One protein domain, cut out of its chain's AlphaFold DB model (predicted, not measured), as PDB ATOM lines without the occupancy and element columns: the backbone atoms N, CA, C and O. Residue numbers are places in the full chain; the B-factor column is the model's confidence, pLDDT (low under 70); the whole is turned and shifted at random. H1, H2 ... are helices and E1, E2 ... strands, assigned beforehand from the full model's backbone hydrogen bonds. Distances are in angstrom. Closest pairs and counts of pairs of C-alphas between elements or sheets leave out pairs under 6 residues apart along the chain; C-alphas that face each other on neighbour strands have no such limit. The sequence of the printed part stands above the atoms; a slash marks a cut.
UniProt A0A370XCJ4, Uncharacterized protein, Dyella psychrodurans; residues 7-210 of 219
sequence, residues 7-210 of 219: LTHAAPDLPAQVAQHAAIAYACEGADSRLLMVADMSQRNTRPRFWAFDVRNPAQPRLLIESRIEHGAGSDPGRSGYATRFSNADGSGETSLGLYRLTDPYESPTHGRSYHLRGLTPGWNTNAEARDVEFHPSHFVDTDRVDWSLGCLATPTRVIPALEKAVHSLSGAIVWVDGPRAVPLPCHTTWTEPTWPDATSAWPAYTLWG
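Overview. This is residues 7 to 210 of the 219 residues of an uncharacterized protein of Dyella psychrodurans (UniProt A0A370XCJ4). With little regular structure, a curled mixed sheet, E3-E2-E1-E8-E4-E5-E6-E7, folds back on itself with E4 as hinge; H2 packs on E8, H3 on E3, and a long tail ends in H4. Four named helices and eight named strands, class mixed, hold 81 of 204 printed residues. The compact whole, radius of gyration of the C-alphas 15.6 A, spans 48 by 39 by 30 A.

Along the chain. H1, residues 7 to 10, begins at C-alpha 7 (42.202, -53.544, -45.177). Next come H2, 16-29, 20.4 A long; E1, 35-40; E2, 50-54; E3, 62-67; E4, 98-108, 24.1 A long; E5, 112-119; E6, 134-138; E7, 153-156; H3, 159-167; and E8, 174-178. H4, 205-208, ends at C-alpha 208 (16.489, -26.036, -30.251).

Arrangement. E1 and E8 are parallel; N 37 and O 174 are 2.8 A apart. H2 is on the sheet; its closest C-alphas to E8, Ala 22 and Trp 176, are 5.5 A apart. H2 and H3 have every O i to N i+4 pair within hydrogen-bond range.

Size, cuts and confidence. The printed part has no cut. E8 to H4 is among the long links. Residues 143, 145 to 146 and 184 to 210 have pLDDT under 70.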
ATOM      1  N   LEU A   7      42.523 -54.673 -46.061       84.38
ATOM      2  CA  LEU A   7      42.202 -53.544 -45.177       84.38
ATOM      3  C   LEU A   7      42.446 -53.906 -43.704       84.38
ATOM      4  O   LEU A   7      43.079 -53.134 -42.996       84.38
ATOM      5  N   THR A   8      42.062 -55.111 -43.280       86.19
ATOM      6  CA  THR A   8      42.307 -55.625 -41.920       86.19
ATOM      7  C   THR A   8      43.781 -55.906 -41.625       86.19
ATOM      8  O   THR A   8      44.187 -55.883 -40.470       86.19
ATOM      9  N   HIS A   9      44.615 -56.155 -42.641       87.62
ATOM     10  CA  HIS A   9      46.062 -56.274 -42.442       87.62
ATOM     11  C   HIS A   9      46.700 -54.902 -42.192       87.62
ATOM     12  O   HIS A   9      47.569 -54.770 -41.335       87.62
ATOM     13  N   ALA A  10      46.254 -53.883 -42.932       89.25
ATOM     14  CA  ALA A  10      46.718 -52.510 -42.770       89.25
ATOM     15  C   ALA A  10      46.139 -51.823 -41.517       89.25
ATOM     16  O   ALA A  10      46.784 -50.936 -40.968       89.25
ATOM     17  N   ALA A  11      44.943 -52.226 -41.080       93.69
ATOM     18  CA  ALA A  11      44.243 -51.720 -39.901       93.69
ATOM     19  C   ALA A  11      43.638 -52.891 -39.099       93.69
ATOM     20  O   ALA A  11      42.478 -53.244 -39.318       93.69
ATOM     21  N   PRO A  12      44.402 -53.507 -38.180       91.50
ATOM     22  CA  PRO A  12      43.933 -54.650 -37.391       91.50
ATOM     23  C   PRO A  12      42.703 -54.362 -36.519       91.50
ATOM     24  O   PRO A  12      41.929 -55.276 -36.245       91.50
ATOM     25  N   ASP A  13      42.515 -53.101 -36.121       93.25
ATOM     26  CA  ASP A  13      41.395 -52.656 -35.285       93.25
ATOM     27  C   ASP A  13      40.112 -52.358 -36.089       93.25
ATOM     28  O   ASP A  13      39.041 -52.182 -35.507       93.25
ATOM     29  N   LEU A  14      40.179 -52.355 -37.429       94.75
ATOM     30  CA  LEU A  14      38.999 -52.270 -38.292       94.75
ATOM     31  C   LEU A  14      38.265 -53.625 -38.299       94.75
ATOM     32  O   LEU A  14      38.842 -54.626 -38.741       94.75
ATOM     33  N   PRO A  15      36.979 -53.697 -37.894       94.06
ATOM     34  CA  PRO A  15      36.249 -54.960 -37.891       94.06
ATOM     35  C   PRO A  15      36.183 -55.604 -39.283       94.06
ATOM     36  O   PRO A  15      35.858 -54.951 -40.275       94.06
ATOM     37  N   ALA A  16      36.435 -56.915 -39.358       91.56
ATOM     38  CA  ALA A  16      36.543 -57.636 -40.631       91.56
ATOM     39  C   ALA A  16      35.284 -57.541 -41.508       91.56
ATOM     40  O   ALA A  16      35.390 -57.439 -42.730       91.56
ATOM     41  N   GLN A  17      34.099 -57.530 -40.893       90.75
ATOM     42  CA  GLN A  17      32.840 -57.344 -41.611       90.75
ATOM     43  C   GLN A  17      32.744 -55.945 -42.238       90.75
ATOM     44  O   GLN A  17      32.431 -55.828 -43.418       90.75
ATOM     45  N   VAL A  18      33.083 -54.896 -41.485       94.44
ATOM     46  CA  VAL A  18      33.077 -53.507 -41.974       94.44
ATOM     47  C   VAL A  18      34.104 -53.328 -43.095       94.44
ATOM     48  O   VAL A  18      33.811 -52.726 -44.126       94.44
ATOM     49  N   ALA A  19      35.293 -53.921 -42.947       94.00
ATOM     50  CA  ALA A  19      36.298 -53.961 -44.006       94.00
ATOM     51  C   ALA A  19      35.769 -54.643 -45.278       94.00
ATOM     52  O   ALA A  19      35.972 -54.138 -46.382       94.00
ATOM     53  N   GLN A  20      35.068 -55.771 -45.135       90.81
ATOM     54  CA  GLN A  20      34.451 -56.478 -46.256       90.81
ATOM     55  C   GLN A  20      33.365 -55.630 -46.931       90.81
ATOM     56  O   GLN A  20      33.291 -55.598 -48.159       90.81
ATOM     57  N   HIS A  21      32.542 -54.925 -46.158       92.19
ATOM     58  CA  HIS A  21      31.515 -54.043 -46.697       92.19
ATOM     59  C   HIS A  21      32.116 -52.875 -47.485       92.19
ATOM     60  O   HIS A  21      31.765 -52.673 -48.649       92.19
ATOM     61  N   ALA A  22      33.090 -52.176 -46.895       93.69
ATOM     62  CA  ALA A  22      33.815 -51.092 -47.553       93.69
ATOM     63  C   ALA A  22      34.493 -51.562 -48.849       93.69
ATOM     64  O   ALA A  22      34.445 -50.872 -49.867       93.69
ATOM     65  N   ALA A  23      35.083 -52.760 -48.829       91.31
ATOM     66  CA  ALA A  23      35.715 -53.373 -49.987       91.31
ATOM     67  C   ALA A  23      34.748 -53.594 -51.155       91.31
ATOM     68  O   ALA A  23      35.070 -53.276 -52.300       91.31
ATOM     69  N   ILE A  24      33.570 -54.147 -50.862       88.94
ATOM     70  CA  ILE A  24      32.529 -54.395 -51.861       88.94
ATOM     71  C   ILE A  24      32.022 -53.065 -52.422       88.94
ATOM     72  O   ILE A  24      31.975 -52.900 -53.639       88.94
ATOM     73  N   ALA A  25      31.708 -52.100 -51.555       89.00
ATOM     74  CA  ALA A  25      31.186 -50.805 -51.977       89.00
ATOM     75  C   ALA A  25      32.189 -50.037 -52.860       89.00
ATOM     76  O   ALA A  25      31.821 -49.517 -53.915       89.00
ATOM     77  N   TYR A  26      33.473 -50.047 -52.487       91.19
ATOM     78  CA  TYR A  26      34.551 -49.490 -53.304       91.19
ATOM     79  C   TYR A  26      34.643 -50.171 -54.676       91.19
ATOM     80  O   TYR A  26      34.725 -49.489 -55.695       91.19
ATOM     81  N   ALA A  27      34.597 -51.506 -54.721       88.62
ATOM     82  CA  ALA A  27      34.673 -52.252 -55.975       88.62
ATOM     83  C   ALA A  27      33.487 -51.972 -56.918       88.62
ATOM     84  O   ALA A  27      33.659 -52.083 -58.130       88.62
ATOM     85  N   CYS A  28      32.318 -51.616 -56.379       83.75
ATOM     86  CA  CYS A  28      31.130 -51.322 -57.175       83.75
ATOM     87  C   CYS A  28      31.139 -49.929 -57.810       83.75
ATOM     88  O   CYS A  28      30.906 -49.816 -59.006       83.75
ATOM     89  N   GLU A  29      31.383 -48.877 -57.025       85.94
ATOM     90  CA  GLU A  29      31.130 -47.483 -57.458       85.94
ATOM     91  C   GLU A  29      32.288 -46.519 -57.119       85.94
ATOM     92  O   GLU A  29      32.198 -45.308 -57.334       85.94
ATOM     93  N   GLY A  30      33.388 -47.039 -56.559       85.56
ATOM     94  CA  GLY A  30      34.502 -46.237 -56.046       85.56
ATOM     95  C   GLY A  30      35.876 -46.541 -56.639       85.56
ATOM     96  O   GLY A  30      36.848 -45.914 -56.229       85.56
ATOM     97  N   ALA A  31      35.984 -47.489 -57.574       86.69
ATOM     98  CA  ALA A  31      37.262 -48.029 -58.051       86.69
ATOM     99  C   ALA A  31      38.160 -47.016 -58.793       86.69
ATOM    100  O   ALA A  31      39.344 -47.282 -59.002       86.69
ATOM    101  N   ASP A  32      37.609 -45.871 -59.191       90.44
ATOM    102  CA  ASP A  32      38.319 -44.730 -59.772       90.44
ATOM    103  C   ASP A  32      38.974 -43.815 -58.714       90.44
ATOM    104  O   ASP A  32      39.841 -43.002 -59.045       90.44
ATOM    105  N   SER A  33      38.589 -43.947 -57.441       93.69
ATOM    106  CA  SER A  33      39.147 -43.170 -56.336       93.69
ATOM    107  C   SER A  33      40.514 -43.689 -55.895       93.69
ATOM    108  O   SER A  33      40.822 -44.873 -55.935       93.69
ATOM    109  N   ARG A  34      41.352 -42.777 -55.403       94.75
ATOM    110  CA  ARG A  34      42.667 -43.086 -54.812       94.75
ATOM    111  C   ARG A  34      42.631 -43.176 -53.289       94.75
ATOM    112  O   ARG A  34      43.630 -43.554 -52.680       94.75
ATOM    113  N   LEU A  35      41.504 -42.805 -52.688       97.12
ATOM    114  CA  LEU A  35      41.304 -42.732 -51.249       97.12
ATOM    115  C   LEU A  35      39.983 -43.414 -50.887       97.12
ATOM    116  O   LEU A  35      38.922 -43.031 -51.389       97.12
ATOM    117  N   LEU A  36      40.070 -44.414 -50.011       97.44
ATOM    118  CA  LEU A  36      38.925 -45.074 -49.393       97.44
ATOM    119  C   LEU A  36      38.906 -44.715 -47.912       97.44
ATOM    120  O   LEU A  36      39.831 -45.051 -47.178       97.44
ATOM    121  N   MET A  37      37.850 -44.051 -47.475       98.38
ATOM    122  CA  MET A  37      37.571 -43.781 -46.074       98.38
ATOM    123  C   MET A  37      36.471 -44.715 -45.581       98.38
ATOM    124  O   MET A  37      35.549 -45.049 -46.322       98.38
ATOM    125  N   VAL A  38      36.565 -45.131 -44.328       98.19
ATOM    126  CA  VAL A  38      35.646 -46.071 -43.691       98.19
ATOM    127  C   VAL A  38      35.273 -45.511 -42.330       98.19
ATOM    128  O   VAL A  38      36.161 -45.221 -41.533       98.19
ATOM    129  N   ALA A  39      33.981 -45.358 -42.065       98.19
ATOM    130  CA  ALA A  39      33.446 -44.930 -40.782       98.19
ATOM    131  C   ALA A  39      32.486 -45.997 -40.243       98.19
ATOM    132  O   ALA A  39      31.543 -46.368 -40.934       98.19
ATOM    133  N   ASP A  40      32.711 -46.485 -39.027       97.38
ATOM    134  CA  ASP A  40      31.897 -47.525 -38.392       97.38
ATOM    135  C   ASP A  40      31.023 -46.932 -37.282       97.38
ATOM    136  O   ASP A  40      31.456 -46.754 -36.142       97.38
ATOM    137  N   MET A  41      29.761 -46.652 -37.603       96.25
ATOM    138  CA  MET A  41      28.814 -46.063 -36.658       96.25
ATOM    139  C   MET A  41      28.256 -47.074 -35.644       96.25
ATOM    140  O   MET A  41      27.510 -46.679 -34.750       96.25
ATOM    141  N   SER A  42      28.621 -48.361 -35.727       94.50
ATOM    142  CA  SER A  42      28.255 -49.355 -34.703       94.50
ATOM    143  C   SER A  42      29.077 -49.215 -33.415       94.50
ATOM    144  O   SER A  42      28.669 -49.683 -32.349       94.50
ATOM    145  N   GLN A  43      30.225 -48.537 -33.490       94.75
ATOM    146  CA  GLN A  43      31.106 -48.301 -32.351       94.75
ATOM    147  C   GLN A  43      30.786 -46.994 -31.632       94.75
ATOM    148  O   GLN A  43      30.251 -46.054 -32.213       94.75
ATOM    149  N   ARG A  44      31.168 -46.911 -30.351       94.44
ATOM    150  CA  ARG A  44      31.000 -45.694 -29.549       94.44
ATOM    151  C   ARG A  44      31.855 -44.549 -30.096       94.44
ATOM    152  O   ARG A  44      33.016 -44.771 -30.426       94.44
ATOM    153  N   ASN A  45      31.333 -43.327 -30.103       90.69
ATOM    154  CA  ASN A  45      31.999 -42.145 -30.656       90.69
ATOM    155  C   ASN A  45      33.365 -41.793 -30.036       90.69
ATOM    156  O   ASN A  45      34.259 -41.309 -30.723       90.69
ATOM    157  N   THR A  46      33.579 -42.136 -28.765       91.06
ATOM    158  CA  THR A  46      34.866 -41.939 -28.079       91.06
ATOM    159  C   THR A  46      35.933 -42.985 -28.431       91.06
ATOM    160  O   THR A  46      37.019 -42.973 -27.844       91.06
ATOM    161  N   ARG A  47      35.654 -43.931 -29.333       93.19
ATOM    162  CA  ARG A  47      36.635 -44.910 -29.827       93.19
ATOM    163  C   ARG A  47      37.075 -44.563 -31.248       93.19
ATOM    164  O   ARG A  47      36.289 -43.970 -31.990       93.19
ATOM    165  N   PRO A  48      38.306 -44.926 -31.643       95.38
ATOM    166  CA  PRO A  48      38.671 -44.925 -33.049       95.38
ATOM    167  C   PRO A  48      37.664 -45.767 -33.838       95.38
ATOM    168  O   PRO A  48      37.452 -46.937 -33.530       95.38
ATOM    169  N   ARG A  49      36.985 -45.126 -34.786       97.06
ATOM    170  CA  ARG A  49      35.955 -45.743 -35.633       97.06
ATOM    171  C   ARG A  49      35.962 -45.183 -37.057       97.06
ATOM    172  O   ARG A  49      34.989 -45.320 -37.792       97.06
ATOM    173  N   PHE A  50      37.042 -44.496 -37.419       98.31
ATOM    174  CA  PHE A  50      37.281 -43.933 -38.735       98.31
ATOM    175  C   PHE A  50      38.678 -44.292 -39.213       98.31
ATOM    176  O   PHE A  50      39.658 -44.056 -38.504       98.31
ATOM    177  N   TRP A  51      38.765 -44.790 -40.439       98.44
ATOM    178  CA  TRP A  51      40.010 -45.153 -41.096       98.44
ATOM    179  C   TRP A  51      40.038 -44.562 -42.499       98.44
ATOM    180  O   TRP A  51      39.016 -44.526 -43.180       98.44
ATOM    181  N   ALA A  52      41.208 -44.133 -42.965       98.38
ATOM    182  CA  ALA A  52      41.398 -43.758 -44.364       98.38
ATOM    183  C   ALA A  52      42.596 -44.487 -44.956       98.38
ATOM    184  O   ALA A  52      43.666 -44.544 -44.347       98.38
ATOM    185  N   PHE A  53      42.417 -45.009 -46.163       97.75
ATOM    186  CA  PHE A  53      43.374 -45.844 -46.862       97.75
ATOM    187  C   PHE A  53      43.735 -45.232 -48.208       97.75
ATOM    188  O   PHE A  53      42.874 -44.928 -49.032       97.75
ATOM    189  N   ASP A  54      45.032 -45.121 -48.455       96.38
ATOM    190  CA  ASP A  54      45.574 -44.899 -49.786       96.38
ATOM    191  C   ASP A  54      45.405 -46.182 -50.601       96.38
ATOM    192  O   ASP A  54      46.001 -47.215 -50.281       96.38
ATOM    193  N   VAL A  55      44.566 -46.109 -51.631       94.62
ATOM    194  CA  VAL A  55      44.163 -47.241 -52.474       94.62
ATOM    195  C   VAL A  55      44.621 -47.073 -53.922       94.62
ATOM    196  O   VAL A  55      44.122 -47.751 -54.812       94.62
ATOM    197  N   ARG A  56      45.638 -46.232 -54.179       92.94
ATOM    198  CA  ARG A  56      46.284 -46.133 -55.509       92.94
ATOM    199  C   ARG A  56      46.772 -47.485 -56.034       92.94
ATOM    200  O   ARG A  56      46.800 -47.700 -57.241       92.94
ATOM    201  N   ASN A  57      47.148 -48.379 -55.123       91.62
ATOM    202  CA  ASN A  57      47.310 -49.799 -55.387       91.62
ATOM    203  C   ASN A  57      46.259 -50.576 -54.571       91.62
ATOM    204  O   ASN A  57      46.523 -50.896 -53.411       91.62
ATOM    205  N   PRO A  58      45.083 -50.907 -55.140       87.38
ATOM    206  CA  PRO A  58      44.020 -51.604 -54.411       87.38
ATOM    207  C   PRO A  58      44.424 -52.995 -53.908       87.38
ATOM    208  O   PRO A  58      43.821 -53.518 -52.976       87.38
ATOM    209  N   ALA A  59      45.458 -53.601 -54.500       87.25
ATOM    210  CA  ALA A  59      46.007 -54.868 -54.034       87.25
ATOM    211  C   ALA A  59      46.908 -54.717 -52.795       87.25
ATOM    212  O   ALA A  59      47.308 -55.725 -52.229       87.25
ATOM    213  N   GLN A  60      47.273 -53.495 -52.392       90.44
ATOM    214  CA  GLN A  60      48.100 -53.201 -51.213       90.44
ATOM    215  C   GLN A  60      47.680 -51.852 -50.594       90.44
ATOM    216  O   GLN A  60      48.440 -50.881 -50.661       90.44
ATOM    217  N   PRO A  61      46.462 -51.755 -50.029       93.00
ATOM    218  CA  PRO A  61      45.992 -50.532 -49.391       93.00
ATOM    219  C   PRO A  61      46.894 -50.157 -48.212       93.00
ATOM    220  O   PRO A  61      47.283 -51.013 -47.416       93.00
ATOM    221  N   ARG A  62      47.203 -48.866 -48.072       95.44
ATOM    222  CA  ARG A  62      48.014 -48.350 -46.963       95.44
ATOM    223  C   ARG A  62      47.168 -47.479 -46.050       95.44
ATOM    224  O   ARG A  62      46.612 -46.480 -46.503       95.44
ATOM    225  N   LEU A  63      47.123 -47.820 -44.764       97.19
ATOM    226  CA  LEU A  63      46.475 -46.992 -43.751       97.19
ATOM    227  C   LEU A  63      47.180 -45.628 -43.663       97.19
ATOM    228  O   LEU A  63      48.399 -45.548 -43.497       97.19
ATOM    229  N   LEU A  64      46.406 -44.557 -43.812       97.94
ATOM    230  CA  LEU A  64      46.852 -43.173 -43.659       97.94
ATOM    231  C   LEU A  64      46.499 -42.620 -42.288       97.94
ATOM    232  O   LEU A  64      47.281 -41.873 -41.704       97.94
ATOM    233  N   ILE A  65      45.298 -42.945 -41.809       97.69
ATOM    234  CA  ILE A  65      44.783 -42.414 -40.559       97.69
ATOM    235  C   ILE A  65      43.844 -43.405 -39.900       97.69
ATOM    236  O   ILE A  65      43.062 -44.070 -40.573       97.69
ATOM    237  N   GLU A  66      43.900 -43.416 -38.579       97.69
ATOM    238  CA  GLU A  66      42.895 -43.974 -37.692       97.69
ATOM    239  C   GLU A  66      42.482 -42.867 -36.711       97.69
ATOM    240  O   GLU A  66      43.318 -42.104 -36.198       97.69
ATOM    241  N   SER A  67      41.179 -42.676 -36.531       96.75
ATOM    242  CA  SER A  67      40.654 -41.563 -35.746       96.75
ATOM    243  C   SER A  67      39.244 -41.814 -35.219       96.75
ATOM    244  O   SER A  67      38.579 -42.791 -35.566       96.75
ATOM    245  N   ARG A  68      38.791 -40.895 -34.367       95.62
ATOM    246  CA  ARG A  68      37.383 -40.736 -34.004       95.62
ATOM    247  C   ARG A  68      36.653 -40.007 -35.134       95.62
ATOM    248  O   ARG A  68      37.263 -39.280 -35.917       95.62
ATOM    249  N   ILE A  69      35.344 -40.192 -35.192       95.62
ATOM    250  CA  ILE A  69      34.436 -39.439 -36.061       95.62
ATOM    251  C   ILE A  69      33.077 -39.381 -35.379       95.62
ATOM    252  O   ILE A  69      32.701 -40.349 -34.718       95.62
ATOM    253  N   GLU A  70      32.343 -38.287 -35.515       93.25
ATOM    254  CA  GLU A  70      31.024 -38.122 -34.901       93.25
ATOM    255  C   GLU A  70      29.884 -38.472 -35.854       93.25
ATOM    256  O   GLU A  70      30.017 -38.389 -37.075       93.25
ATOM    257  N   HIS A  71      28.762 -38.879 -35.263       92.81
ATOM    258  CA  HIS A  71      27.492 -39.097 -35.954       92.81
ATOM    259  C   HIS A  71      26.535 -37.929 -35.704       92.81
ATOM    260  O   HIS A  71      26.781 -37.059 -34.863       92.81
ATOM    261  N   GLY A  72      25.404 -37.942 -36.403       90.81
ATOM    262  CA  GLY A  72      24.319 -37.000 -36.171       90.81
ATOM    263  C   GLY A  72      23.647 -37.179 -34.807       90.81
ATOM    264  O   GLY A  72      23.571 -38.289 -34.275       90.81
ATOM    265  N   ALA A  73      23.119 -36.087 -34.255       88.44
ATOM    266  CA  ALA A  73      22.339 -36.066 -33.019       88.44
ATOM    267  C   ALA A  73      21.156 -37.022 -33.118       88.44
ATOM    268  O   ALA A  73      20.849 -37.752 -32.176       88.44
ATOM    269  N   GLY A  74      20.554 -37.048 -34.310       89.00
ATOM    270  CA  GLY A  74      19.412 -37.874 -34.636       89.00
ATOM    271  C   GLY A  74      19.670 -39.368 -34.443       89.00
ATOM    272  O   GLY A  74      18.773 -40.158 -34.149       89.00
ATOM    273  N   SER A  75      20.932 -39.764 -34.586       91.81
ATOM    274  CA  SER A  75      21.348 -41.149 -34.464       91.81
ATOM    275  C   SER A  75      21.475 -41.615 -33.010       91.81
ATOM    276  O   SER A  75      21.376 -42.817 -32.772       91.81
ATOM    277  N   ASP A  76      21.642 -40.718 -32.031       91.38
ATOM    278  CA  ASP A  76      21.853 -41.052 -30.609       91.38
ATOM    279  C   ASP A  76      20.983 -40.187 -29.665       91.38
ATOM    280  O   ASP A  76      21.496 -39.355 -28.909       91.38
ATOM    281  N   PRO A  77      19.650 -40.394 -29.638       86.25
ATOM    282  CA  PRO A  77      18.736 -39.647 -28.758       86.25
ATOM    283  C   PRO A  77      19.039 -39.788 -27.273       86.25
ATOM    284  O   PRO A  77      18.698 -38.904 -26.490       86.25
ATOM    285  N   GLY A  78      19.678 -40.887 -26.875       87.00
ATOM    286  CA  GLY A  78      20.045 -41.140 -25.486       87.00
ATOM    287  C   GLY A  78      21.350 -40.478 -25.044       87.00
ATOM    288  O   GLY A  78      21.676 -40.570 -23.863       87.00
ATOM    289  N   ARG A  79      22.110 -39.842 -25.949       88.19
ATOM    290  CA  ARG A  79      23.477 -39.344 -25.690       88.19
ATOM    291  C   ARG A  79      24.419 -40.405 -25.121       88.19
ATOM    292  O   ARG A  79      25.278 -40.120 -24.284       88.19
ATOM    293  N   SER A  80      24.239 -41.650 -25.532       90.88
ATOM    294  CA  SER A  80      25.028 -42.780 -25.041       90.88
ATOM    295  C   SER A  80      26.447 -42.819 -25.636       90.88
ATOM    296  O   SER A  80      27.366 -43.416 -25.056       90.88
ATOM    297  N   GLY A  81      26.635 -42.153 -26.776       90.00
ATOM    298  CA  GLY A  81      27.778 -42.250 -27.678       90.00
ATOM    299  C   GLY A  81      27.605 -43.324 -28.758       90.00
ATOM    300  O   GLY A  81      28.540 -43.544 -29.527       90.00
ATOM    301  N   TYR A  82      26.467 -44.026 -28.797       93.25
ATOM    302  CA  TYR A  82      26.160 -45.067 -29.781       93.25
ATOM    303  C   TYR A  82      25.063 -44.605 -30.743       93.25
ATOM    304  O   TYR A  82      23.948 -44.297 -30.320       93.25
ATOM    305  N   ALA A  83      25.347 -44.650 -32.047       92.75
ATOM    306  CA  ALA A  83      24.330 -44.448 -33.068       92.75
ATOM    307  C   ALA A  83      23.413 -45.677 -33.156       92.75
ATOM    308  O   ALA A  83      23.848 -46.798 -33.415       92.75
ATOM    309  N   THR A  84      22.122 -45.451 -32.946       91.50
ATOM    310  CA  THR A  84      21.062 -46.466 -32.959       91.50
ATOM    311  C   THR A  84      20.025 -46.220 -34.056       91.50
ATOM    312  O   THR A  84      19.289 -47.139 -34.414       91.50
ATOM    313  N   ARG A  85      19.988 -45.006 -34.622       91.75
ATOM    314  CA  ARG A  85      19.081 -44.603 -35.706       91.75
ATOM    315  C   ARG A  85      19.852 -44.055 -36.900       91.75
ATOM    316  O   ARG A  85      20.917 -43.463 -36.741       91.75
ATOM    317  N   PHE A  86      19.306 -44.279 -38.085       91.81
ATOM    318  CA  PHE A  86      19.893 -43.878 -39.357       91.81
ATOM    319  C   PHE A  86      18.754 -43.582 -40.322       91.81
ATOM    320  O   PHE A  86      17.764 -44.317 -40.339       91.81
ATOM    321  N   SER A  87      18.909 -42.538 -41.131       89.88
ATOM    322  CA  SER A  87      17.866 -42.115 -42.060       89.88
ATOM    323  C   SER A  87      18.440 -41.271 -43.184       89.88
ATOM    324  O   SER A  87      19.401 -40.526 -42.994       89.88
ATOM    325  N   ASN A  88      17.818 -41.381 -44.355       88.56
ATOM    326  CA  ASN A  88      18.037 -40.525 -45.522       88.56
ATOM    327  C   ASN A  88      17.108 -39.293 -45.528       88.56
ATOM    328  O   ASN A  88      17.206 -38.440 -46.406       88.56
ATOM    329  N   ALA A  89      16.172 -39.199 -44.580       87.19
ATOM    330  CA  ALA A  89      15.158 -38.153 -44.562       87.19
ATOM    331  C   ALA A  89      15.750 -36.790 -44.188       87.19
ATOM    332  O   ALA A  89      16.573 -36.681 -43.269       87.19
ATOM    333  N   ASP A  90      15.283 -35.753 -44.879       83.31
ATOM    334  CA  ASP A  90      15.583 -34.369 -44.533       83.31
ATOM    335  C   ASP A  90      15.075 -34.024 -43.121       83.31
ATOM    336  O   ASP A  90      14.105 -34.610 -42.635       83.31
ATOM    337  N   GLY A  91      15.787 -33.137 -42.426       78.25
ATOM    338  CA  GLY A  91      15.450 -32.717 -41.061       78.25
ATOM    339  C   GLY A  91      15.566 -33.798 -39.971       78.25
ATOM    340  O   GLY A  91      15.310 -33.517 -38.800       78.25
ATOM    341  N   SER A  92      15.967 -35.031 -40.309       85.06
ATOM    342  CA  SER A  92      16.103 -36.122 -39.330       85.06
ATOM    343  C   SER A  92      17.265 -35.923 -38.354       85.06
ATOM    344  O   SER A  92      17.265 -36.498 -37.274       85.06
ATOM    345  N   GLY A  93      18.291 -35.154 -38.730       86.06
ATOM    346  CA  GLY A  93      19.531 -35.045 -37.953       86.06
ATOM    347  C   GLY A  93      20.299 -36.368 -37.811       86.06
ATOM    348  O   GLY A  93      21.248 -36.438 -37.031       86.06
ATOM    349  N   GLU A  94      19.881 -37.423 -38.515       91.19
ATOM    350  CA  GLU A  94      20.449 -38.768 -38.462       91.19
ATOM    351  C   GLU A  94      21.547 -38.930 -39.512       91.19
ATOM    352  O   GLU A  94      21.436 -38.433 -40.637       91.19
ATOM    353  N   THR A  95      22.601 -39.670 -39.173       93.69
ATOM    354  CA  THR A  95      23.589 -40.105 -40.160       93.69
ATOM    355  C   THR A  95      22.934 -41.080 -41.138       93.69
ATOM    356  O   THR A  95      22.237 -42.013 -40.740       93.69
ATOM    357  N   SER A  96      23.164 -40.879 -42.432       93.31
ATOM    358  CA  SER A  96      22.779 -41.837 -43.467       93.31
ATOM    359  C   SER A  96      23.881 -42.897 -43.629       93.31
ATOM    360  O   SER A  96      25.072 -42.583 -43.568       93.31
ATOM    361  N   LEU A  97      23.515 -44.165 -43.815       94.75
ATOM    362  CA  LEU A  97      24.483 -45.244 -44.066       94.75
ATOM    363  C   LEU A  97      24.760 -45.377 -45.568       94.75
ATOM    364  O   LEU A  97      23.965 -44.932 -46.393       94.75
ATOM    365  N   GLY A  98      25.871 -46.020 -45.922       93.69
ATOM    366  CA  GLY A  98      26.208 -46.345 -47.305       93.69
ATOM    367  C   GLY A  98      27.439 -45.622 -47.842       93.69
ATOM    368  O   GLY A  98      28.249 -45.060 -47.106       93.69
ATOM    369  N   LEU A  99      27.588 -45.680 -49.161       94.12
ATOM    370  CA  LEU A  99      28.716 -45.149 -49.912       94.12
ATOM    371  C   LEU A  99      28.489 -43.696 -50.325       94.12
ATOM    372  O   LEU A  99      27.441 -43.369 -50.885       94.12
ATOM    373  N   TYR A 100      29.498 -42.863 -50.123       96.81
ATOM    374  CA  TYR A 100      29.530 -41.464 -50.520       96.81
ATOM    375  C   TYR A 100      30.744 -41.156 -51.379       96.81
ATOM    376  O   TYR A 100      31.754 -41.862 -51.331       96.81
ATOM    377  N   ARG A 101      30.667 -40.028 -52.081       97.50
ATOM    378  CA  ARG A 101      31.800 -39.363 -52.713       97.50
ATOM    379  C   ARG A 101      31.927 -37.937 -52.194       97.50
ATOM    380  O   ARG A 101      30.932 -37.217 -52.135       97.50
ATOM    381  N   LEU A 102      33.143 -37.535 -51.838       97.94
ATOM    382  CA  LEU A 102      33.432 -36.142 -51.506       97.94
ATOM    383  C   LEU A 102      33.380 -35.274 -52.766       97.94
ATOM    384  O   LEU A 102      33.909 -35.657 -53.815       97.94
ATOM    385  N   THR A 103      32.764 -34.102 -52.652       97.19
ATOM    386  CA  THR A 103      32.817 -33.051 -53.678       97.19
ATOM    387  C   THR A 103      34.194 -32.388 -53.720       97.19
ATOM    388  O   THR A 103      35.133 -32.825 -53.058       97.19
ATOM    389  N   ASP A 104      34.322 -31.306 -54.486       96.88
ATOM    390  CA  ASP A 104      35.445 -30.391 -54.315       96.88
ATOM    391  C   ASP A 104      35.396 -29.684 -52.950       96.88
ATOM    392  O   ASP A 104      34.308 -29.538 -52.376       96.88
ATOM    393  N   PRO A 105      36.563 -29.277 -52.412       96.25
ATOM    394  CA  PRO A 105      36.634 -28.563 -51.150       96.25
ATOM    395  C   PRO A 105      35.987 -27.185 -51.263       96.25
ATOM    396  O   PRO A 105      36.100 -26.509 -52.288       96.25
ATOM    397  N   TYR A 106      35.422 -26.723 -50.159       94.62
ATOM    398  CA  TYR A 106      34.988 -25.343 -49.977       94.62
ATOM    399  C   TYR A 106      35.336 -24.871 -48.560       94.62
ATOM    400  O   TYR A 106      35.702 -25.662 -47.689       94.62
ATOM    401  N   GLU A 107      35.253 -23.563 -48.338       92.81
ATOM    402  CA  GLU A 107      35.502 -22.963 -47.030       92.81
ATOM    403  C   GLU A 107      34.165 -22.707 -46.327       92.81
ATOM    404  O   GLU A 107      33.417 -21.802 -46.705       92.81
ATOM    405  N   SER A 108      33.859 -23.517 -45.310       87.00
ATOM    406  CA  SER A 108      32.719 -23.293 -44.419       87.00
ATOM    407  C   SER A 108      33.031 -22.129 -43.471       87.00
ATOM    408  O   SER A 108      34.092 -22.138 -42.838       87.00
ATOM    409  N   PRO A 109      32.126 -21.148 -43.302       80.50
ATOM    410  CA  PRO A 109      32.304 -20.085 -42.316       80.50
ATOM    411  C   PRO A 109      32.475 -20.601 -40.881       80.50
ATOM    412  O   PRO A 109      33.162 -19.960 -40.088       80.50
ATOM    413  N   THR A 110      31.870 -21.750 -40.558       81.88
ATOM    414  CA  THR A 110      31.880 -22.306 -39.199       81.88
ATOM    415  C   THR A 110      32.956 -23.375 -39.018       81.88
ATOM    416  O   THR A 110      33.661 -23.372 -38.007       81.88
ATOM    417  N   HIS A 111      33.132 -24.264 -40.000       86.56
ATOM    418  CA  HIS A 111      34.022 -25.428 -39.861       86.56
ATOM    419  C   HIS A 111      35.357 -25.258 -40.594       86.56
ATOM    420  O   HIS A 111      36.252 -26.086 -40.449       86.56
ATOM    421  N   GLY A 112      35.524 -24.189 -41.377       90.50
ATOM    422  CA  GLY A 112      36.663 -24.020 -42.276       90.50
ATOM    423  C   GLY A 112      36.621 -25.011 -43.441       90.50
ATOM    424  O   GLY A 112      35.550 -25.414 -43.904       90.50
ATOM    425  N   ARG A 113      37.797 -25.410 -43.924       94.56
ATOM    426  CA  ARG A 113      37.953 -26.286 -45.089       94.56
ATOM    427  C   ARG A 113      37.205 -27.615 -44.940       94.56
ATOM    428  O   ARG A 113      37.583 -28.457 -44.126       94.56
ATOM    429  N   SER A 114      36.173 -27.794 -45.764       95.38
ATOM    430  CA  SER A 114      35.186 -28.875 -45.669       95.38
ATOM    431  C   SER A 114      34.801 -29.406 -47.053       95.38
ATOM    432  O   SER A 114      35.183 -28.848 -48.085       95.38
ATOM    433  N   TYR A 115      34.069 -30.518 -47.072       97.00
ATOM    434  CA  TYR A 115      33.648 -31.216 -48.286       97.00
ATOM    435  C   TYR A 115      32.191 -31.654 -48.151       97.00
ATOM    436  O   TYR A 115      31.832 -32.239 -47.131       97.00
ATOM    437  N   HIS A 116      31.358 -31.452 -49.172       96.19
ATOM    438  CA  HIS A 116      30.022 -32.049 -49.175       96.19
ATOM    439  C   HIS A 116      30.102 -33.548 -49.488       96.19
ATOM    440  O   HIS A 116      31.011 -34.020 -50.180       96.19
ATOM    441  N   LEU A 117      29.132 -34.304 -48.977       96.31
ATOM    442  CA  LEU A 117      29.002 -35.742 -49.190       96.31
ATOM    443  C   LEU A 117      27.881 -36.037 -50.190       96.31
ATOM    444  O   LEU A 117      26.698 -35.988 -49.857       96.31
ATOM    445  N   ARG A 118      28.253 -36.436 -51.410       96.38
ATOM    446  CA  ARG A 118      27.307 -36.972 -52.394       96.38
ATOM    447  C   ARG A 118      27.015 -38.435 -52.095       96.38
ATOM    448  O   ARG A 118      27.914 -39.269 -52.191       96.38
ATOM    449  N   GLY A 119      25.767 -38.760 -51.773       94.44
ATOM    450  CA  GLY A 119      25.338 -40.142 -51.578       94.44
ATOM    451  C   GLY A 119      25.279 -40.931 -52.884       94.44
ATOM    452  O   GLY A 119      24.710 -40.470 -53.871       94.44
ATOM    453  N   LEU A 120      25.865 -42.127 -52.881       92.25
ATOM    454  CA  LEU A 120      25.930 -43.044 -54.024       92.25
ATOM    455  C   LEU A 120      25.122 -44.331 -53.805       92.25
ATOM    456  O   LEU A 120      25.196 -45.249 -54.613       92.25
ATOM    457  N   THR A 121      24.390 -44.436 -52.696       88.56
ATOM    458  CA  THR A 121      23.646 -45.637 -52.296       88.56
ATOM    459  C   THR A 121      22.145 -45.353 -52.421       88.56
ATOM    460  O   THR A 121      21.568 -44.737 -51.515       88.56
ATOM    461  N   PRO A 122      21.495 -45.759 -53.534       84.94
ATOM    462  CA  PRO A 122      20.070 -45.518 -53.766       84.94
ATOM    463  C   PRO A 122      19.237 -46.053 -52.608       84.94
ATOM    464  O   PRO A 122      19.436 -47.198 -52.214       84.94
ATOM    465  N   GLY A 123      18.329 -45.260 -52.042       82.62
ATOM    466  CA  GLY A 123      17.593 -45.683 -50.849       82.62
ATOM    467  C   GLY A 123      18.150 -45.155 -49.526       82.62
ATOM    468  O   GLY A 123      17.435 -45.003 -48.543       82.62
ATOM    469  N   TRP A 124      19.461 -44.960 -49.442       86.94
ATOM    470  CA  TRP A 124      20.122 -44.915 -48.136       86.94
ATOM    471  C   TRP A 124      20.713 -43.558 -47.812       86.94
ATOM    472  O   TRP A 124      20.650 -43.140 -46.659       86.94
ATOM    473  N   ASN A 125      21.271 -42.876 -48.809       91.69
ATOM    474  CA  ASN A 125      21.955 -41.602 -48.601       91.69
ATOM    475  C   ASN A 125      21.824 -40.614 -49.770       91.69
ATOM    476  O   ASN A 125      22.548 -39.623 -49.823       91.69
ATOM    477  N   THR A 126      20.908 -40.856 -50.706       91.06
ATOM    478  CA  THR A 126      20.712 -40.031 -51.912       91.06
ATOM    479  C   THR A 126      20.397 -38.564 -51.620       91.06
ATOM    480  O   THR A 126      20.703 -37.712 -52.449       91.06
ATOM    481  N   ASN A 127      19.850 -38.247 -50.443       90.88
ATOM    482  CA  ASN A 127      19.542 -36.873 -50.047       90.88
ATOM    483  C   ASN A 127      20.702 -36.175 -49.326       90.88
ATOM    484  O   ASN A 127      20.550 -35.025 -48.934       90.88
ATOM    485  N   ALA A 128      21.843 -36.834 -49.103       92.38
ATOM    486  CA  ALA A 128      22.908 -36.300 -48.253       92.38
ATOM    487  C   ALA A 128      23.452 -34.938 -48.719       92.38
ATOM    488  O   ALA A 128      23.601 -34.039 -47.897       92.38
ATOM    489  N   GLU A 129      23.674 -34.757 -50.024       90.69
ATOM    490  CA  GLU A 129      24.147 -33.479 -50.580       90.69
ATOM    491  C   GLU A 129      23.075 -32.389 -50.435       90.69
ATOM    492  O   GLU A 129      23.376 -31.298 -49.976       90.69
ATOM    493  N   ALA A 130      21.803 -32.705 -50.718       88.38
ATOM    494  CA  ALA A 130      20.684 -31.767 -50.562       88.38
ATOM    495  C   ALA A 130      20.404 -31.381 -49.097       88.38
ATOM    496  O   ALA A 130      19.811 -30.340 -48.833       88.38
ATOM    497  N   ARG A 131      20.824 -32.228 -48.155       87.50
ATOM    498  CA  ARG A 131      20.746 -32.008 -46.708       87.50
ATOM    499  C   ARG A 131      21.953 -31.246 -46.155       87.50
ATOM    500  O   ARG A 131      22.041 -31.107 -44.938       87.50
ATOM    501  N   ASP A 132      22.899 -30.814 -46.991       87.94
ATOM    502  CA  ASP A 132      24.186 -30.240 -46.577       87.94
ATOM    503  C   ASP A 132      24.943 -31.130 -45.576       87.94
ATOM    504  O   ASP A 132      25.467 -30.671 -44.561       87.94
ATOM    505  N   VAL A 133      24.971 -32.442 -45.826       91.75
ATOM    506  CA  VAL A 133      25.799 -33.368 -45.045       91.75
ATOM    507  C   VAL A 133      27.253 -33.218 -45.495       91.75
ATOM    508  O   VAL A 133      27.578 -33.370 -46.674       91.75
ATOM    509  N   GLU A 134      28.137 -32.941 -44.542       94.19
ATOM    510  CA  GLU A 134      29.531 -32.574 -44.805       94.19
ATOM    511  C   GLU A 134      30.523 -33.544 -44.159       94.19
ATOM    512  O   GLU A 134      30.239 -34.180 -43.143       94.19
ATOM    513  N   PHE A 135      31.723 -33.617 -44.725       96.81
ATOM    514  CA  PHE A 135      32.929 -34.088 -44.061       96.81
ATOM    515  C   PHE A 135      33.752 -32.866 -43.643       96.81
ATOM    516  O   PHE A 135      34.290 -32.153 -44.496       96.81
ATOM    517  N   HIS A 136      33.821 -32.613 -42.337       94.38
ATOM    518  CA  HIS A 136      34.377 -31.371 -41.799       94.38
ATOM    519  C   HIS A 136      35.196 -31.608 -40.518       94.38
ATOM    520  O   HIS A 136      35.034 -32.633 -39.836       94.38
ATOM    521  N   PRO A 137      36.108 -30.685 -40.167       92.88
ATOM    522  CA  PRO A 137      36.823 -30.748 -38.907       92.88
ATOM    523  C   PRO A 137      35.965 -30.160 -37.780       92.88
ATOM    524  O   PRO A 137      35.115 -29.296 -37.989       92.88
ATOM    525  N   SER A 138      36.201 -30.617 -36.557       88.81
ATOM    526  CA  SER A 138      35.555 -30.095 -35.361       88.81
ATOM    527  C   SER A 138      36.439 -30.277 -34.123       88.81
ATOM    528  O   SER A 138      37.120 -31.288 -33.951       88.81
ATOM    529  N   HIS A 139      36.404 -29.284 -33.230       82.69
ATOM    530  CA  HIS A 139      37.141 -29.297 -31.966       82.69
ATOM    531  C   HIS A 139      36.543 -30.240 -30.911       82.69
ATOM    532  O   HIS A 139      37.261 -30.662 -30.007       82.69
ATOM    533  N   PHE A 140      35.250 -30.574 -30.991       76.38
ATOM    534  CA  PHE A 140      34.600 -31.395 -29.958       76.38
ATOM    535  C   PHE A 140      34.903 -32.894 -30.090       76.38
ATOM    536  O   PHE A 140      34.830 -33.612 -29.095       76.38
ATOM    537  N   VAL A 141      35.330 -33.358 -31.269       75.38
ATOM    538  CA  VAL A 141      35.634 -34.780 -31.532       75.38
ATOM    539  C   VAL A 141      36.884 -35.265 -30.782       75.38
ATOM    540  O   VAL A 141      37.019 -36.446 -30.462       75.38
ATOM    541  N   ASP A 142      37.799 -34.346 -30.458       72.25
ATOM    542  CA  ASP A 142      38.992 -34.630 -29.646       72.25
ATOM    543  C   ASP A 142      38.697 -34.676 -28.137       72.25
ATOM    544  O   ASP A 142      39.597 -34.904 -27.328       72.25
ATOM    545  N   THR A 143      37.442 -34.479 -27.729       69.19
ATOM    546  CA  THR A 143      37.038 -34.591 -26.326       69.19
ATOM    547  C   THR A 143      36.478 -35.983 -26.037       69.19
ATOM    548  O   THR A 143      35.970 -36.665 -26.922       69.19
ATOM    549  N   ASP A 144      36.524 -36.432 -24.781       70.75
ATOM    550  CA  ASP A 144      35.834 -37.664 -24.356       70.75
ATOM    551  C   ASP A 144      34.325 -37.444 -24.116       70.75
ATOM    552  O   ASP A 144      33.685 -38.178 -23.356       70.75
ATOM    553  N   ARG A 145      33.745 -36.407 -24.736       68.50
ATOM    554  CA  ARG A 145      32.330 -36.049 -24.605       68.50
ATOM    555  C   ARG A 145      31.495 -36.730 -25.683       68.50
ATOM    556  O   ARG A 145      31.982 -37.131 -26.735       68.50
ATOM    557  N   VAL A 146      30.205 -36.862 -25.391       68.25
ATOM    558  CA  VAL A 146      29.206 -37.244 -26.389       68.25
ATOM    559  C   VAL A 146      28.618 -35.964 -26.967       68.25
ATOM    560  O   VAL A 146      27.667 -35.403 -26.413       68.25
ATOM    561  N   ASP A 147      29.235 -35.507 -28.048       71.69
ATOM    562  CA  ASP A 147      28.744 -34.433 -28.908       71.69
ATOM    563  C   ASP A 147      28.394 -35.010 -30.288       71.69
ATOM    564  O   ASP A 147      28.578 -36.200 -30.539       71.69
ATOM    565  N   TRP A 148      27.800 -34.201 -31.161       73.56
ATOM    566  CA  TRP A 148      27.247 -34.677 -32.429       73.56
ATOM    567  C   TRP A 148      27.098 -33.550 -33.452       73.56
ATOM    568  O   TRP A 148      27.041 -32.371 -33.100       73.56
ATOM    569  N   SER A 149      26.981 -33.931 -34.721       81.31
ATOM    570  CA  SER A 149      26.531 -33.064 -35.820       81.31
ATOM    571  C   SER A 149      25.008 -33.192 -36.025       81.31
ATOM    572  O   SER A 149      24.326 -33.803 -35.202       81.31
ATOM    573  N   LEU A 150      24.440 -32.684 -37.126       83.88
ATOM    574  CA  LEU A 150      23.081 -33.046 -37.576       83.88
ATOM    575  C   LEU A 150      23.108 -33.997 -38.788       83.88
ATOM    576  O   LEU A 150      22.283 -33.907 -39.693       83.88
ATOM    577  N   GLY A 151      24.066 -34.928 -38.799       86.00
ATOM    578  CA  GLY A 151      24.199 -35.984 -39.811       86.00
ATOM    579  C   GLY A 151      25.552 -35.982 -40.523       86.00
ATOM    580  O   GLY A 151      25.932 -37.002 -41.093       86.00
ATOM    581  N   CYS A 152      26.290 -34.872 -40.438       91.62
ATOM    582  CA  CYS A 152      27.638 -34.714 -40.977       91.62
ATOM    583  C   CYS A 152      28.668 -35.641 -40.316       91.62
ATOM    584  O   CYS A 152      28.540 -36.022 -39.150       91.62
ATOM    585  N   LEU A 153      29.723 -35.943 -41.061       94.75
ATOM    586  CA  LEU A 153      30.881 -36.710 -40.630       94.75
ATOM    587  C   LEU A 153      31.945 -35.760 -40.057       94.75
ATOM    588  O   LEU A 153      32.849 -35.315 -40.767       94.75
ATOM    589  N   ALA A 154      31.827 -35.438 -38.766       93.94
ATOM    590  CA  ALA A 154      32.753 -34.525 -38.094       93.94
ATOM    591  C   ALA A 154      33.975 -35.274 -37.545       93.94
ATOM    592  O   ALA A 154      33.835 -36.272 -36.841       93.94
ATOM    593  N   THR A 155      35.177 -34.778 -37.823       95.25
ATOM    594  CA  THR A 155      36.450 -35.399 -37.408       95.25
ATOM    595  C   THR A 155      37.288 -34.464 -36.534       95.25
ATOM    596  O   THR A 155      37.051 -33.258 -36.541       95.25
ATOM    597  N   PRO A 156      38.309 -34.965 -35.810       94.94
ATOM    598  CA  PRO A 156      39.320 -34.107 -35.203       94.94
ATOM    599  C   PRO A 156      39.954 -33.146 -36.206       94.94
ATOM    600  O   PRO A 156      40.237 -33.526 -37.346       94.94
ATOM    601  N   THR A 157      40.288 -31.931 -35.772       94.25
ATOM    602  CA  THR A 157      40.808 -30.867 -36.657       94.25
ATOM    603  C   THR A 157      42.104 -31.230 -37.386       94.25
ATOM    604  O   THR A 157      42.415 -30.676 -38.438       94.25
ATOM    605  N   ARG A 158      42.843 -32.217 -36.874       95.00
ATOM    606  CA  ARG A 158      44.047 -32.776 -37.503       95.00
ATOM    607  C   ARG A 158      43.785 -33.677 -38.719       95.00
ATOM    608  O   ARG A 158      44.728 -33.937 -39.462       95.00
ATOM    609  N   VAL A 159      42.575 -34.219 -38.899       97.06
ATOM    610  CA  VAL A 159      42.305 -35.292 -39.877       97.06
ATOM    611  C   VAL A 159      42.405 -34.794 -41.315       97.06
ATOM    612  O   VAL A 159      43.219 -35.323 -42.070       97.06
ATOM    613  N   ILE A 160      41.631 -33.771 -41.688       97.06
ATOM    614  CA  ILE A 160      41.620 -33.242 -43.061       97.06
ATOM    615  C   ILE A 160      43.022 -32.774 -43.495       97.06
ATOM    616  O   ILE A 160      43.509 -33.291 -44.502       97.06
ATOM    617  N   PRO A 161      43.747 -31.932 -42.726       96.69
ATOM    618  CA  PRO A 161      45.098 -31.515 -43.108       96.69
ATOM    619  C   PRO A 161      46.088 -32.680 -43.242       96.69
ATOM    620  O   PRO A 161      46.950 -32.667 -44.121       96.69
ATOM    621  N   ALA A 162      45.987 -33.707 -42.388       97.12
ATOM    622  CA  ALA A 162      46.853 -34.882 -42.474       97.12
ATOM    623  C   ALA A 162      46.589 -35.699 -43.748       97.12
ATOM    624  O   ALA A 162      47.538 -36.146 -44.398       97.12
ATOM    625  N   LEU A 163      45.318 -35.871 -44.123       97.75
ATOM    626  CA  LEU A 163      44.939 -36.574 -45.347       97.75
ATOM    627  C   LEU A 163      45.334 -35.781 -46.595       97.75
ATOM    628  O   LEU A 163      45.943 -36.346 -47.501       97.75
ATOM    629  N   GLU A 164      45.086 -34.472 -46.626       96.06
ATOM    630  CA  GLU A 164      45.514 -33.608 -47.732       96.06
ATOM    631  C   GLU A 164      47.034 -33.602 -47.886       96.06
ATOM    632  O   GLU A 164      47.547 -33.727 -48.993       96.06
ATOM    633  N   LYS A 165      47.789 -33.578 -46.784       96.50
ATOM    634  CA  LYS A 165      49.246 -33.736 -46.842       96.50
ATOM    635  C   LYS A 165      49.664 -35.086 -47.442       96.50
ATOM    636  O   LYS A 165      50.686 -35.163 -48.118       96.50
ATOM    637  N   ALA A 166      48.903 -36.151 -47.191       95.94
ATOM    638  CA  ALA A 166      49.222 -37.494 -47.670       95.94
ATOM    639  C   ALA A 166      48.852 -37.725 -49.147       95.94
ATOM    640  O   ALA A 166      49.587 -38.423 -49.850       95.94
ATOM    641  N   VAL A 167      47.731 -37.167 -49.623       94.94
ATOM    642  CA  VAL A 167      47.174 -37.456 -50.962       94.94
ATOM    643  C   VAL A 167      46.871 -36.221 -51.823       94.94
ATOM    644  O   VAL A 167      46.352 -36.362 -52.925       94.94
ATOM    645  N   HIS A 168      47.277 -35.031 -51.376       90.62
ATOM    646  CA  HIS A 168      47.153 -33.707 -52.016       90.62
ATOM    647  C   HIS A 168      45.730 -33.143 -52.110       90.62
ATOM    648  O   HIS A 168      45.545 -31.948 -51.905       90.62
ATOM    649  N   SER A 169      44.728 -33.969 -52.408       92.12
ATOM    650  CA  SER A 169      43.319 -33.567 -52.438       92.12
ATOM    651  C   SER A 169      42.424 -34.714 -51.981       92.12
ATOM    652  O   SER A 169      42.742 -35.881 -52.226       92.12
ATOM    653  N   LEU A 170      41.307 -34.375 -51.331       97.44
ATOM    654  CA  LEU A 170      40.251 -35.328 -50.980       97.44
ATOM    655  C   LEU A 170      39.073 -35.286 -51.967       97.44
ATOM    656  O   LEU A 170      38.156 -36.092 -51.826       97.44
ATOM    657  N   SER A 171      39.102 -34.403 -52.976       97.12
ATOM    658  CA  SER A 171      38.076 -34.353 -54.026       97.12
ATOM    659  C   SER A 171      37.885 -35.726 -54.663       97.12
ATOM    660  O   SER A 171      38.847 -36.359 -55.106       97.12
ATOM    661  N   GLY A 172      36.639 -36.190 -54.727       96.88
ATOM    662  CA  GLY A 172      36.303 -37.482 -55.316       96.88
ATOM    663  C   GLY A 172      36.689 -38.697 -54.469       96.88
ATOM    664  O   GLY A 172      36.477 -39.818 -54.931       96.88
ATOM    665  N   ALA A 173      37.216 -38.507 -53.252       97.69
ATOM    666  CA  ALA A 173      37.447 -39.606 -52.324       97.69
ATOM    667  C   ALA A 173      36.135 -40.320 -51.989       97.69
ATOM    668  O   ALA A 173      35.064 -39.712 -51.952       97.69
ATOM    669  N   ILE A 174      36.240 -41.617 -51.719       96.88
ATOM    670  CA  ILE A 174      35.096 -42.470 -51.417       96.88
ATOM    671  C   ILE A 174      35.025 -42.689 -49.917       96.88
ATOM    672  O   ILE A 174      36.041 -42.984 -49.289       96.88
ATOM    673  N   VAL A 175      33.825 -42.575 -49.355       97.94
ATOM    674  CA  VAL A 175      33.570 -42.798 -47.930       97.94
ATOM    675  C   VAL A 175      32.508 -43.875 -47.780       97.94
ATOM    676  O   VAL A 175      31.387 -43.708 -48.246       97.94
ATOM    677  N   TRP A 176      32.847 -44.984 -47.130       97.19
ATOM    678  CA  TRP A 176      31.879 -45.981 -46.686       97.19
ATOM    679  C   TRP A 176      31.482 -45.693 -45.240       97.19
ATOM    680  O   TRP A 176      32.333 -45.720 -44.351       97.19
ATOM    681  N   VAL A 177      30.198 -45.424 -45.006       97.44
ATOM    682  CA  VAL A 177      29.627 -45.285 -43.663       97.44
ATOM    683  C   VAL A 177      28.848 -46.552 -43.333       97.44
ATOM    684  O   VAL A 177      27.769 -46.800 -43.873       97.44
ATOM    685  N   ASP A 178      29.419 -47.349 -42.443       96.12
ATOM    686  CA  ASP A 178      28.855 -48.587 -41.922       96.12
ATOM    687  C   ASP A 178      28.100 -48.337 -40.608       96.12
ATOM    688  O   ASP A 178      28.225 -47.290 -39.970       96.12
ATOM    689  N   GLY A 179      27.308 -49.316 -40.191       92.94
ATOM    690  CA  GLY A 179      26.536 -49.285 -38.962       92.94
ATOM    691  C   GLY A 179      25.563 -50.460 -38.881       92.94
ATOM    692  O   GLY A 179      25.453 -51.266 -39.809       92.94
ATOM    693  N   PRO A 180      24.801 -50.576 -37.782       84.38
ATOM    694  CA  PRO A 180      23.750 -51.576 -37.669       84.38
ATOM    695  C   PRO A 180      22.798 -51.510 -38.872       84.38
ATOM    696  O   PRO A 180      22.178 -50.476 -39.121       84.38
ATOM    697  N   ARG A 181      22.640 -52.642 -39.574       75.75
ATOM    698  CA  ARG A 181      21.850 -52.811 -40.815       75.75
ATOM    699  C   ARG A 181      22.508 -52.305 -42.103       75.75
ATOM    700  O   ARG A 181      21.870 -52.411 -43.146       75.75
ATOM    701  N   ALA A 182      23.742 -51.805 -42.073       79.31
ATOM    702  CA  ALA A 182      24.469 -51.540 -43.307       79.31
ATOM    703  C   ALA A 182      24.676 -52.856 -44.064       79.31
ATOM    704  O   ALA A 182      25.177 -53.845 -43.522       79.31
ATOM    705  N   VAL A 183      24.274 -52.861 -45.328       73.19
ATOM    706  CA  VAL A 183      24.549 -53.952 -46.254       73.19
ATOM    707  C   VAL A 183      25.263 -53.326 -47.445       73.19
ATOM    708  O   VAL A 183      24.718 -52.394 -48.040       73.19
ATOM    709  N   PRO A 184      26.475 -53.782 -47.799       65.94
ATOM    710  CA  PRO A 184      27.142 -53.313 -49.000       65.94
ATOM    711  C   PRO A 184      26.285 -53.739 -50.190       65.94
ATOM    712  O   PRO A 184      26.079 -54.934 -50.425       65.94
ATOM    713  N   LEU A 185      25.706 -52.763 -50.891       64.69
ATOM    714  CA  LEU A 185      24.773 -53.074 -51.966       64.69
ATOM    715  C   LEU A 185      25.511 -53.804 -53.102       64.69
ATOM    716  O   LEU A 185      26.636 -53.425 -53.439       64.69
ATOM    717  N   PRO A 186      24.896 -54.827 -53.725       62.44
ATOM    718  CA  PRO A 186      25.427 -55.413 -54.946       62.44
ATOM    719  C   PRO A 186      25.479 -54.351 -56.044       62.44
ATOM    720  O   PRO A 186      24.522 -53.586 -56.209       62.44
ATOM    721  N   CYS A 187      26.565 -54.337 -56.817       64.44
ATOM    722  CA  CYS A 187      26.750 -53.380 -57.901       64.44
ATOM    723  C   CYS A 187      25.549 -53.441 -58.870       64.44
ATOM    724  O   CYS A 187      25.215 -54.515 -59.374       64.44
ATOM    725  N   HIS A 188      24.907 -52.296 -59.124       58.28
ATOM    726  CA  HIS A 188      23.865 -52.109 -60.149       58.28
ATOM    727  C   HIS A 188      22.538 -52.880 -59.980       58.28
ATOM    728  O   HIS A 188      21.977 -53.383 -60.954       58.28
ATOM    729  N   THR A 189      21.972 -52.933 -58.774       56.59
ATOM    730  CA  THR A 189      20.578 -53.388 -58.582       56.59
ATOM    731  C   THR A 189      19.604 -52.210 -58.472       56.59
ATOM    732  O   THR A 189      19.947 -51.151 -57.953       56.59
ATOM    733  N   THR A 190      18.384 -52.369 -58.994       51.47
ATOM    734  CA  THR A 190      17.277 -51.411 -58.826       51.47
ATOM    735  C   THR A 190      16.706 -51.518 -57.412       51.47
ATOM    736  O   THR A 190      16.311 -52.612 -57.009       51.47
ATOM    737  N   TRP A 191      16.643 -50.404 -56.675       54.75
ATOM    738  CA  TRP A 191      16.256 -50.377 -55.258       54.75
ATOM    739  C   TRP A 191      14.889 -49.746 -54.994       54.75
ATOM    740  O   TRP A 191      14.467 -48.815 -55.676       54.75
ATOM    741  N   THR A 192      14.256 -50.224 -53.921       52.94
ATOM    742  CA  THR A 192      13.244 -49.509 -53.136       52.94
ATOM    743  C   THR A 192      13.913 -48.956 -51.877       52.94
ATOM    744  O   THR A 192      14.662 -49.693 -51.234       52.94
ATOM    745  N   GLU A 193      13.649 -47.694 -51.520       56.62
ATOM    746  CA  GLU A 193      14.120 -47.101 -50.256       56.62
ATOM    747  C   GLU A 193      13.786 -48.048 -49.080       56.62
ATOM    748  O   GLU A 193      12.645 -48.521 -48.991       56.62
ATOM    749  N   PRO A 194      14.747 -48.376 -48.195       60.12
ATOM    750  CA  PRO A 194      14.451 -49.148 -47.004       60.12
ATOM    751  C   PRO A 194      13.446 -48.363 -46.158       60.12
ATOM    752  O   PRO A 194      13.606 -47.170 -45.902       60.12
ATOM    753  N   THR A 195      12.394 -49.036 -45.700       56.88
ATOM    754  CA  THR A 195      11.486 -48.449 -44.717       56.88
ATOM    755  C   THR A 195      12.245 -48.322 -43.402       56.88
ATOM    756  O   THR A 195      12.404 -49.308 -42.680       56.88
ATOM    757  N   TRP A 196      12.749 -47.127 -43.104       57.03
ATOM    758  CA  TRP A 196      13.327 -46.806 -41.807       57.03
ATOM    759  C   TRP A 196      12.194 -46.802 -40.774       57.03
ATOM    760  O   TRP A 196      11.351 -45.906 -40.830       57.03
ATOM    761  N   PRO A 197      12.129 -47.775 -39.844       48.12
ATOM    762  CA  PRO A 197      11.006 -47.882 -38.908       48.12
ATOM    763  C   PRO A 197      10.872 -46.660 -37.984       48.12
ATOM    764  O   PRO A 197       9.809 -46.460 -37.407       48.12
ATOM    765  N   ASP A 198      11.912 -45.822 -37.905       50.28
ATOM    766  CA  ASP A 198      12.028 -44.717 -36.955       50.28
ATOM    767  C   ASP A 198      12.511 -43.403 -37.591       50.28
ATOM    768  O   ASP A 198      12.989 -42.534 -36.866       50.28
ATOM    769  N   ALA A 199      12.409 -43.230 -38.920       51.81
ATOM    770  CA  ALA A 199      12.716 -41.945 -39.556       51.81
ATOM    771  C   ALA A 199      11.647 -40.914 -39.169       51.81
ATOM    772  O   ALA A 199      10.721 -40.617 -39.922       51.81
ATOM    773  N   THR A 200      11.739 -40.381 -37.956       51.62
ATOM    774  CA  THR A 200      10.891 -39.280 -37.528       51.62
ATOM    775  C   THR A 200      11.329 -38.059 -38.319       51.62
ATOM    776  O   THR A 200      12.410 -37.523 -38.089       51.62
ATOM    777  N   SER A 201      10.482 -37.609 -39.244       51.38
ATOM    778  CA  SER A 201      10.679 -36.408 -40.072       51.38
ATOM    779  C   SER A 201      10.764 -35.100 -39.268       51.38
ATOM    780  O   SER A 201      10.844 -34.021 -39.840       51.38
ATOM    781  N   ALA A 202      10.696 -35.180 -37.942       53.06
ATOM    782  CA  ALA A 202      10.761 -34.058 -37.027       53.06
ATOM    783  C   ALA A 202      11.581 -34.475 -35.804       53.06
ATOM    784  O   ALA A 202      11.039 -34.735 -34.729       53.06
ATOM    785  N   TRP A 203      12.901 -34.580 -35.963       50.16
ATOM    786  CA  TRP A 203      13.756 -34.606 -34.784       50.16
ATOM    787  C   TRP A 203      13.607 -33.263 -34.045       50.16
ATOM    788  O   TRP A 203      13.610 -32.219 -34.702       50.16
ATOM    789  N   PRO A 204      13.486 -33.230 -32.700       50.12
ATOM    790  CA  PRO A 204      13.175 -32.001 -31.949       50.12
ATOM    791  C   PRO A 204      14.215 -30.875 -32.081       50.12
ATOM    792  O   PRO A 204      14.035 -29.794 -31.531       50.12
ATOM    793  N   ALA A 205      15.314 -31.103 -32.803       46.28
ATOM    794  CA  ALA A 205      16.313 -30.091 -33.105       46.28
ATOM    795  C   ALA A 205      15.736 -28.876 -33.864       46.28
ATOM    796  O   ALA A 205      16.269 -27.782 -33.684       46.28
ATOM    797  N   TYR A 206      14.619 -29.017 -34.597       43.62
ATOM    798  CA  TYR A 206      13.923 -27.873 -35.216       43.62
ATOM    799  C   TYR A 206      13.557 -26.767 -34.211       43.62
ATOM    800  O   TYR A 206      13.520 -25.596 -34.579       43.62
ATOM    801  N   THR A 207      13.314 -27.097 -32.938       41.81
ATOM    802  CA  THR A 207      12.985 -26.106 -31.900       41.81
ATOM    803  C   THR A 207      14.178 -25.662 -31.052       41.81
ATOM    804  O   THR A 207      14.086 -24.617 -30.412       41.81
ATOM    805  N   LEU A 208      15.301 -26.390 -31.048       42.88
ATOM    806  CA  LEU A 208      16.489 -26.036 -30.251       42.88
ATOM    807  C   LEU A 208      17.512 -25.168 -31.006       42.88
ATOM    808  O   LEU A 208      18.311 -24.497 -30.356       42.88
ATOM    809  N   TRP A 209      17.480 -25.150 -32.344       44.16
ATOM    810  CA  TRP A 209      18.518 -24.526 -33.187       44.16
ATOM    811  C   TRP A 209      18.026 -23.366 -34.079       44.16
ATOM    812  O   TRP A 209      18.774 -22.877 -34.924       44.16
ATOM    813  N   GLY A 210      16.802 -22.873 -33.847       39.81
ATOM    814  CA  GLY A 210      16.209 -21.745 -34.578       39.81
ATOM    815  C   GLY A 210      15.556 -22.142 -35.912       39.81
ATOM    816  O   GLY A 210      15.802 -23.217 -36.447       39.81
TER     817      GLY A 210